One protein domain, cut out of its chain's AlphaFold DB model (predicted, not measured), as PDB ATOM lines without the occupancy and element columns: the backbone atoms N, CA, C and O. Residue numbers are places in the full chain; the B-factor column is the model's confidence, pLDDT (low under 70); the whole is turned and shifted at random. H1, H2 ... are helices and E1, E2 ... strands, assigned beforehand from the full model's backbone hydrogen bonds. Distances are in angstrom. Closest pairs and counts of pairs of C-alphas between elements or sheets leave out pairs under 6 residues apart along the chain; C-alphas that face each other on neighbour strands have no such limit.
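This is residues 4 to 70 of the 78 residues of an uncharacterized protein of Symbiobacterium thermophilum (UniProt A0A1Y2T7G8). One long helix, H1, lies over one face of a small, nearly flat sheet of four strands, and the other face of the sheet is bare. H1 runs along the strands, and the loop before it, with the first residues of H1, reaches past the end of the sheet. The printed part has 67 residues, with the named elements E1, E2, H1, E3 and E4 along the chain; the sheet's order is E1, E2, E4, E3, antiparallel throughout, and the class is mixed, helices and strands. The whole is elongated, spanning 40 by 26 by 15 A, and only just compact, close to loose, with a radius of gyration of the C-alphas of 13.0 A.

E1 is residues 4 to 8, 13.1 A long, and begins at C-alpha 4, (107.833, 146.695, 148.379). E2 is residues 14 to 20, 18.0 A. H1 is residues 30 to 50, 29.9 A, from C-alpha 30 at (102.145, 148.083, 162.746). E3 is residues 56 to 61, 16.5 A. E4 is residues 64 to 69, 17.5 A, and ends at C-alpha 69, (105.236, 136.426, 135.715).

E1 and E2 form a hairpin, with N 5 and O 18 2.8 A apart, within hydrogen-bond range. E2 and E4 are antiparallel neighbours at 171 degrees, with N 19 and O 65 at 2.7 A. E3 and E4 form a hairpin, with N 68 and O 57 at 2.8 A. The edge strands E1 and E3 are apart. H1 is on the sheet at a height of 9.9 A, over E4, E3 and, only just, E2 with 3 C-alphas; on the local plane its line and that of E4 stand at 27 degrees, along the strands. The closest C-alphas of H1 and E4, Val 41 and Ala 65, are 7.4 A apart. Two layers, a helix on one face of a sheet, are formed by H1 and the four strands. E2, H1 and E3 make a split strand-helix-strand unit, two strands running the same way with E4 between them, and its crossover is right-handed. In H1 every O i to N i+4 pair is within hydrogen-bond range.

The C-alphas of Asp 11 and Pro 28, the two farthest apart, are 40.8 A from each other. The printed part has no cut, and no link is long. The mean pLDDT of the printed part is 86.3, and residues 24 to 29 are under 70.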
ATOM      1  N   VAL A   4     108.505 147.232 149.565       92.62
ATOM      2  CA  VAL A   4     107.833 146.695 148.379       92.62
ATOM      3  C   VAL A   4     108.662 147.050 147.152       92.62
ATOM      4  O   VAL A   4     108.974 148.218 146.929       92.62
ATOM      5  N   ARG A   5     109.015 146.047 146.348       96.00
ATOM      6  CA  ARG A   5     109.732 146.211 145.079       96.00
ATOM      7  C   ARG A   5     108.849 145.731 143.938       96.00
ATOM      8  O   ARG A   5     108.339 144.613 143.968       96.00
ATOM      9  N   VAL A   6     108.681 146.582 142.930       95.69
ATOM     10  CA  VAL A   6     107.908 146.280 141.720       95.69
ATOM     11  C   VAL A   6     108.865 146.252 140.540       95.69
ATOM     12  O   VAL A   6     109.484 147.264 140.219       95.69
ATOM     13  N   GLY A   7     108.993 145.091 139.906       95.75
ATOM     14  CA  GLY A   7     109.755 144.942 138.672       95.75
ATOM     15  C   GLY A   7     108.876 145.267 137.476       95.75
ATOM     16  O   GLY A   7     107.737 144.796 137.392       95.75
ATOM     17  N   ARG A   8     109.407 146.069 136.556       94.81
ATOM     18  CA  ARG A   8     108.740 146.458 135.315       94.81
ATOM     19  C   ARG A   8     109.588 146.066 134.112       94.81
ATOM     20  O   ARG A   8     110.813 146.109 134.197       94.81
ATOM     21  N   ALA A   9     108.930 145.677 133.027       91.62
ATOM     22  CA  ALA A   9     109.562 145.505 131.726       91.62
ATOM     23  C   ALA A   9     109.803 146.867 131.048       91.62
ATOM     24  O   ALA A   9     109.371 147.908 131.548       91.62
ATOM     25  N   GLU A  10     110.505 146.857 129.912       92.50
ATOM     26  CA  GLU A  10     110.837 148.068 129.143       92.50
ATOM     27  C   GLU A  10     109.593 148.826 128.656       92.50
ATOM     28  O   GLU A  10     109.605 150.051 128.582       92.50
ATOM     29  N   ASP A  11     108.499 148.110 128.395       92.06
ATOM     30  CA  ASP A  11     107.195 148.670 128.019       92.06
ATOM     31  C   ASP A  11     106.406 149.249 129.216       92.06
ATOM     32  O   ASP A  11     105.303 149.768 129.053       92.06
ATOM     33  N   GLY A  12     106.956 149.161 130.432       91.75
ATOM     34  CA  GLY A  12     106.339 149.629 131.671       91.75
ATOM     35  C   GLY A  12     105.400 148.627 132.348       91.75
ATOM     36  O   GLY A  12     104.940 148.905 133.469       91.75
ATOM     37  N   SER A  13     105.149 147.465 131.733       89.50
ATOM     38  CA  SER A  13     104.316 146.391 132.280       89.50
ATOM     39  C   SER A  13     104.911 145.836 133.573       89.50
ATOM     40  O   SER A  13     106.121 145.639 133.684       89.50
ATOM     41  N   VAL A  14     104.071 145.566 134.578       92.25
ATOM     42  CA  VAL A  14     104.517 144.965 135.847       92.25
ATOM     43  C   VAL A  14     104.768 143.473 135.643       92.25
ATOM     44  O   VAL A  14     103.859 142.742 135.261       92.25
ATOM     45  N   VAL A  15     105.985 143.015 135.944       93.75
ATOM     46  CA  VAL A  15     106.416 141.619 135.739       93.75
ATOM     47  C   VAL A  15     106.824 140.906 137.025       93.75
ATOM     48  O   VAL A  15     106.918 139.678 137.046       93.75
ATOM     49  N   SER A  16     107.051 141.638 138.118       94.31
ATOM     50  CA  SER A  16     107.328 141.031 139.421       94.31
ATOM     51  C   SER A  16     106.934 141.922 140.591       94.31
ATOM     52  O   SER A  16     106.966 143.149 140.495       94.31
ATOM     53  N   LEU A  17     106.643 141.289 141.723       94.88
ATOM     54  CA  LEU A  17     106.372 141.927 143.007       94.88
ATOM     55  C   LEU A  17     107.184 141.209 144.086       94.88
ATOM     56  O   LEU A  17     107.177 139.985 144.141       94.88
ATOM     57  N   GLU A  18     107.852 141.952 144.958       94.69
ATOM     58  CA  GLU A  18     108.515 141.424 146.151       94.69
ATOM     59  C   GLU A  18     108.180 142.305 147.354       94.69
ATOM     60  O   GLU A  18     108.172 143.531 147.261       94.69
ATOM     61  N   THR A  19     107.891 141.672 148.485       93.00
ATOM     62  CA  THR A  19     107.545 142.320 149.746       93.00
ATOM     63  C   THR A  19     108.318 141.690 150.889       93.00
ATOM     64  O   THR A  19     108.428 140.466 150.980       93.00
ATOM     65  N   GLU A  20     108.837 142.529 151.776       91.44
ATOM     66  CA  GLU A  20     109.664 142.128 152.913       91.44
ATOM     67  C   GLU A  20     109.324 142.963 154.145       91.44
ATOM     68  O   GLU A  20     108.907 144.115 154.023       91.44
ATOM     69  N   GLY A  21     109.528 142.393 155.333       86.94
ATOM     70  CA  GLY A  21     109.379 143.113 156.601       86.94
ATOM     71  C   GLY A  21     107.930 143.355 157.029       86.94
ATOM     72  O   GLY A  21     107.693 144.206 157.877       86.94
ATOM     73  N   HIS A  22     106.973 142.618 156.448       77.31
ATOM     74  CA  HIS A  22     105.538 142.673 156.779       77.31
ATOM     75  C   HIS A  22     105.111 141.631 157.833       77.31
ATOM     76  O   HIS A  22     103.927 141.339 157.969       77.31
ATOM     77  N   ALA A  23     106.068 141.024 158.541       72.62
ATOM     78  CA  ALA A  23     105.809 140.187 159.709       72.62
ATOM     79  C   ALA A  23     106.939 140.353 160.735       72.62
ATOM     80  O   ALA A  23     108.095 140.558 160.358       72.62
ATOM     81  N   GLY A  24     106.592 140.245 162.015       64.62
ATOM     82  CA  GLY A  24     107.464 140.499 163.164       64.62
ATOM     83  C   GLY A  24     106.674 141.194 164.278       64.62
ATOM     84  O   GLY A  24     105.646 141.793 163.988       64.62
ATOM     85  N   TYR A  25     107.119 141.081 165.534       54.50
ATOM     86  CA  TYR A  25     106.528 141.839 166.646       54.50
ATOM     87  C   TYR A  25     106.847 143.320 166.451       54.50
ATOM     88  O   TYR A  25     108.012 143.680 166.274       54.50
ATOM     89  N   ALA A  26     105.809 144.139 166.444       60.41
ATOM     90  CA  ALA A  26     105.846 145.489 165.924       60.41
ATOM     91  C   ALA A  26     105.108 146.423 166.904       60.41
ATOM     92  O   ALA A  26     104.268 145.963 167.684       60.41
ATOM     93  N   GLU A  27     105.460 147.708 166.929       58.09
ATOM     94  CA  GLU A  27     104.830 148.695 167.817       58.09
ATOM     95  C   GLU A  27     103.305 148.756 167.564       58.09
ATOM     96  O   GLU A  27     102.842 148.419 166.465       58.09
ATOM     97  N   PRO A  28     102.483 149.182 168.543       57.62
ATOM     98  CA  PRO A  28     101.030 149.227 168.385       57.62
ATOM     99  C   PRO A  28     100.597 149.921 167.080       57.62
ATOM    100  O   PRO A  28     100.898 151.090 166.852       57.62
ATOM    101  N   GLY A  29      99.869 149.195 166.225       67.00
ATOM    102  CA  GLY A  29      99.380 149.680 164.927       67.00
ATOM    103  C   GLY A  29     100.159 149.181 163.704       67.00
ATOM    104  O   GLY A  29      99.595 149.163 162.608       67.00
ATOM    105  N   GLU A  30     101.391 148.687 163.857       70.56
ATOM    106  CA  GLU A  30     102.145 148.083 162.746       70.56
ATOM    107  C   GLU A  30     101.513 146.759 162.268       70.56
ATOM    108  O   GLU A  30     101.519 146.478 161.068       70.56
ATOM    109  N   ASP A  31     100.858 146.005 163.158       78.00
ATOM    110  CA  ASP A  31     100.118 144.780 162.810       78.00
ATOM    111  C   ASP A  31      99.007 145.030 161.774       78.00
ATOM    112  O   ASP A  31      98.771 144.201 160.892       78.00
ATOM    113  N   ILE A  32      98.356 146.200 161.824       82.75
ATOM    114  CA  ILE A  32      97.312 146.592 160.861       82.75
ATOM    115  C   ILE A  32      97.931 146.864 159.483       82.75
ATOM    116  O   ILE A  32      97.374 146.470 158.456       82.75
ATOM    117  N   VAL A  33      99.105 147.497 159.448       85.50
ATOM    118  CA  VAL A  33      99.839 147.763 158.203       85.50
ATOM    119  C   VAL A  33     100.305 146.446 157.575       85.50
ATOM    120  O   VAL A  33     100.081 146.212 156.386       85.50
ATOM    121  N   CYS A  34     100.891 145.556 158.378       85.88
ATOM    122  CA  CYS A  34     101.297 144.213 157.967       85.88
ATOM    123  C   CYS A  34     100.119 143.406 157.401       85.88
ATOM    124  O   CYS A  34     100.246 142.785 156.338       85.88
ATOM    125  N   ALA A  35      98.956 143.457 158.059       86.44
ATOM    126  CA  ALA A  35      97.736 142.809 157.587       86.44
ATOM    127  C   ALA A  35      97.273 143.369 156.232       86.44
ATOM    128  O   ALA A  35      96.967 142.594 155.325       86.44
ATOM    129  N   GLY A  36      97.282 144.695 156.056       89.69
ATOM    130  CA  GLY A  36      96.923 145.338 154.788       89.69
ATOM    131  C   GLY A  36      97.844 144.936 153.634       89.69
ATOM    132  O   GLY A  36      97.375 144.553 152.562       89.69
ATOM    133  N   VAL A  37      99.159 144.942 153.865       89.38
ATOM    134  CA  VAL A  37     100.147 144.508 152.864       89.38
ATOM    135  C   VAL A  37      99.953 143.033 152.514       89.38
ATOM    136  O   VAL A  37      99.905 142.683 151.334       89.38
ATOM    137  N   THR A  38      99.760 142.176 153.519       87.62
ATOM    138  CA  THR A  38      99.502 140.744 153.316       87.62
ATOM    139  C   THR A  38      98.238 140.517 152.491       87.62
ATOM    140  O   THR A  38      98.262 139.743 151.533       87.62
ATOM    141  N   ALA A  39      97.150 141.223 152.806       91.38
ATOM    142  CA  ALA A  39      95.891 141.110 152.081       91.38
ATOM    143  C   ALA A  39      96.056 141.462 150.594       91.38
ATOM    144  O   ALA A  39      95.568 140.723 149.738       91.38
ATOM    145  N   LEU A  40      96.790 142.533 150.271       92.19
ATOM    146  CA  LEU A  40      97.036 142.946 148.885       92.19
ATOM    147  C   LEU A  40      97.905 141.939 148.124       92.19
ATOM    148  O   LEU A  40      97.547 141.531 147.018       92.19
ATOM    149  N   VAL A  41      99.019 141.502 148.716       90.06
ATOM    150  CA  VAL A  41      99.946 140.561 148.066       90.06
ATOM    151  C   VAL A  41      99.268 139.219 147.812       90.06
ATOM    152  O   VAL A  41      99.318 138.701 146.698       90.06
ATOM    153  N   VAL A  42      98.582 138.668 148.815       88.38
ATOM    154  CA  VAL A  42      97.883 137.384 148.678       88.38
ATOM    155  C   VAL A  42      96.749 137.489 147.659       88.38
ATOM    156  O   VAL A  42      96.602 136.595 146.825       88.38
ATOM    157  N   THR A  43      95.998 138.595 147.656       92.31
ATOM    158  CA  THR A  43      94.961 138.846 146.642       92.31
ATOM    159  C   THR A  43      95.546 138.866 145.233       92.31
ATOM    160  O   THR A  43      94.988 138.228 144.343       92.31
ATOM    161  N   ALA A  44      96.688 139.525 145.023       90.56
ATOM    162  CA  ALA A  44      97.343 139.565 143.719       90.56
ATOM    163  C   ALA A  44      97.748 138.161 143.232       90.56
ATOM    164  O   ALA A  44      97.438 137.796 142.098       90.56
ATOM    165  N   LEU A  45      98.357 137.336 144.095       88.31
ATOM    166  CA  LEU A  45      98.721 135.949 143.762       88.31
ATOM    167  C   LEU A  45      97.494 135.097 143.410       88.31
ATOM    168  O   LEU A  45      97.506 134.328 142.446       88.31
ATOM    169  N   ILE A  46      96.411 135.243 144.177       90.00
ATOM    170  CA  ILE A  46      95.149 134.549 143.907       90.00
ATOM    171  C   ILE A  46      94.554 135.016 142.576       90.00
ATOM    172  O   ILE A  46      94.117 134.172 141.795       90.00
ATOM    173  N   GLY A  47      94.559 136.321 142.295       91.25
ATOM    174  CA  GLY A  47      94.071 136.897 141.043       91.25
ATOM    175  C   GLY A  47      94.839 136.371 139.831       91.25
ATOM    176  O   GLY A  47      94.220 135.891 138.881       91.25
ATOM    177  N   LEU A  48      96.173 136.351 139.900       88.38
ATOM    178  CA  LEU A  48      97.019 135.771 138.853       88.38
ATOM    179  C   LEU A  48      96.669 134.298 138.601       88.38
ATOM    180  O   LEU A  48      96.503 133.891 137.454       88.38
ATOM    181  N   LYS A  49      96.496 133.510 139.671       87.50
ATOM    182  CA  LYS A  49      96.216 132.071 139.569       87.50
ATOM    183  C   LYS A  49      94.803 131.746 139.089       87.50
ATOM    184  O   LYS A  49      94.634 130.867 138.254       87.50
ATOM    185  N   ARG A  50      93.786 132.357 139.700       89.50
ATOM    186  CA  ARG A  50      92.381 131.930 139.580       89.50
ATOM    187  C   ARG A  50      91.560 132.776 138.618       89.50
ATOM    188  O   ARG A  50      90.557 132.278 138.127       89.50
ATOM    189  N   VAL A  51      91.950 134.029 138.396       92.56
ATOM    190  CA  VAL A  51      91.192 134.964 137.553       92.56
ATOM    191  C   VAL A  51      91.877 135.122 136.206       92.56
ATOM    192  O   VAL A  51      91.272 134.845 135.181       92.56
ATOM    193  N   ALA A  52      93.154 135.511 136.201       88.19
ATOM    194  CA  ALA A  52      93.896 135.722 134.960       88.19
ATOM    195  C   ALA A  52      94.369 134.411 134.308       88.19
ATOM    196  O   ALA A  52      94.727 134.413 133.133       88.19
ATOM    197  N   GLY A  53      94.432 133.316 135.079       86.88
ATOM    198  CA  GLY A  53      95.006 132.044 134.625       86.88
ATOM    199  C   GLY A  53      96.467 132.174 134.187       86.88
ATOM    200  O   GLY A  53      96.955 131.357 133.411       86.88
ATOM    201  N   HIS A  54      97.160 133.217 134.651       84.81
ATOM    202  CA  HIS A  54      98.479 133.562 134.156       84.81
ATOM    203  C   HIS A  54      99.542 132.807 134.966       84.81
ATOM    204  O   HIS A  54      99.584 132.926 136.200       84.81
ATOM    205  N   PRO A  55     100.407 132.021 134.313       85.56
ATOM    206  CA  PRO A  55     101.461 131.296 134.983       85.56
ATOM    207  C   PRO A  55     102.468 132.286 135.561       85.56
ATOM    208  O   PRO A  55     102.945 133.227 134.925       85.56
ATOM    209  N   HIS A  56     102.761 132.059 136.825       90.19
ATOM    210  CA  HIS A  56     103.678 132.849 137.612       90.19
ATOM    211  C   HIS A  56     104.367 131.912 138.590       90.19
ATOM    212  O   HIS A  56     103.805 130.899 139.016       90.19
ATOM    213  N   GLU A  57     105.575 132.283 138.972       91.19
ATOM    214  CA  GLU A  57     106.242 131.705 140.124       91.19
ATOM    215  C   GLU A  57     106.066 132.644 141.304       91.19
ATOM    216  O   GLU A  57     106.020 133.865 141.148       91.19
ATOM    217  N   GLY A  58     105.963 132.085 142.502       87.88
ATOM    218  CA  GLY A  58     105.899 132.896 143.700       87.88
ATOM    219  C   GLY A  58     105.864 132.071 144.968       87.88
ATOM    220  O   GLY A  58     105.568 130.874 144.966       87.88
ATOM    221  N   LYS A  59     106.180 132.738 146.073       85.81
ATOM    222  CA  LYS A  59     106.146 132.161 147.411       85.81
ATOM    223  C   LYS A  59     105.741 133.240 148.402       85.81
ATOM    224  O   LYS A  59     106.262 134.348 148.346       85.81
ATOM    225  N   ALA A  60     104.856 132.890 149.327       83.06
ATOM    226  CA  ALA A  60     104.519 133.713 150.479       83.06
ATOM    227  C   ALA A  60     104.884 132.943 151.752       83.06
ATOM    228  O   ALA A  60     104.437 131.814 151.951       83.06
ATOM    229  N   VAL A  61     105.740 133.533 152.579       81.25
ATOM    230  CA  VAL A  61     106.126 133.035 153.904       81.25
ATOM    231  C   VAL A  61     106.078 134.192 154.899       81.25
ATOM    232  O   VAL A  61     106.005 135.352 154.499       81.25
ATOM    233  N   SER A  62     106.120 133.892 156.198       81.25
ATOM    234  CA  SER A  62     106.099 134.931 157.234       81.25
ATOM    235  C   SER A  62     107.195 135.975 156.988       81.25
ATOM    236  O   SER A  62     108.381 135.645 156.966       81.25
ATOM    237  N   GLY A  63     106.785 137.222 156.742       82.69
ATOM    238  CA  GLY A  63     107.670 138.378 156.589       82.69
ATOM    239  C   GLY A  63     108.276 138.569 155.202       82.69
ATOM    240  O   GLY A  63     108.909 139.601 154.976       82.69
ATOM    241  N   ARG A  64     108.063 137.641 154.256       88.62
ATOM    242  CA  ARG A  64     108.518 137.778 152.865       88.62
ATOM    243  C   ARG A  64     107.561 137.112 151.880       88.62
ATOM    244  O   ARG A  64     107.256 135.927 151.997       88.62
ATOM    245  N   ALA A  65     107.160 137.843 150.849       90.44
ATOM    246  CA  ALA A  65     106.372 137.295 149.754       90.44
ATOM    247  C   ALA A  65     106.820 137.879 148.419       90.44
ATOM    248  O   ALA A  65     107.060 139.079 148.320       90.44
ATOM    249  N   TRP A  66     106.929 137.040 147.393       92.94
ATOM    250  CA  TRP A  66     107.331 137.467 146.058       92.94
ATOM    251  C   TRP A  66     106.614 136.678 144.967       92.94
ATOM    252  O   TRP A  66     106.219 135.528 145.177       92.94
ATOM    253  N   CYS A  67     106.486 137.290 143.792       93.19
ATOM    254  CA  CYS A  67     106.097 136.621 142.562       93.19
ATOM    255  C   CYS A  67     106.715 137.252 141.319       93.19
ATOM    256  O   CYS A  67     107.047 138.438 141.292       93.19
ATOM    257  N   ARG A  68     106.805 136.449 140.261       93.56
ATOM    258  CA  ARG A  68     107.249 136.846 138.929       93.56
ATOM    259  C   ARG A  68     106.367 136.182 137.877       93.56
ATOM    260  O   ARG A  68     106.081 134.991 137.979       93.56
ATOM    261  N   LEU A  69     105.957 136.951 136.873       91.75
ATOM    262  CA  LEU A  69     105.236 136.426 135.715       91.75
ATOM    263  C   LEU A  69     106.187 135.613 134.830       91.75
ATOM    264  O   LEU A  69     107.342 136.002 134.639       91.75
ATOM    265  N   LEU A  70     105.714 134.487 134.297       86.44
ATOM    266  CA  LEU A  70     106.506 133.674 133.379       86.44
ATOM    267  C   LEU A  70     106.329 134.174 131.932       86.44
ATOM    268  O   LEU A  70     105.193 134.391 131.504       86.44
TER     269      LEU A  70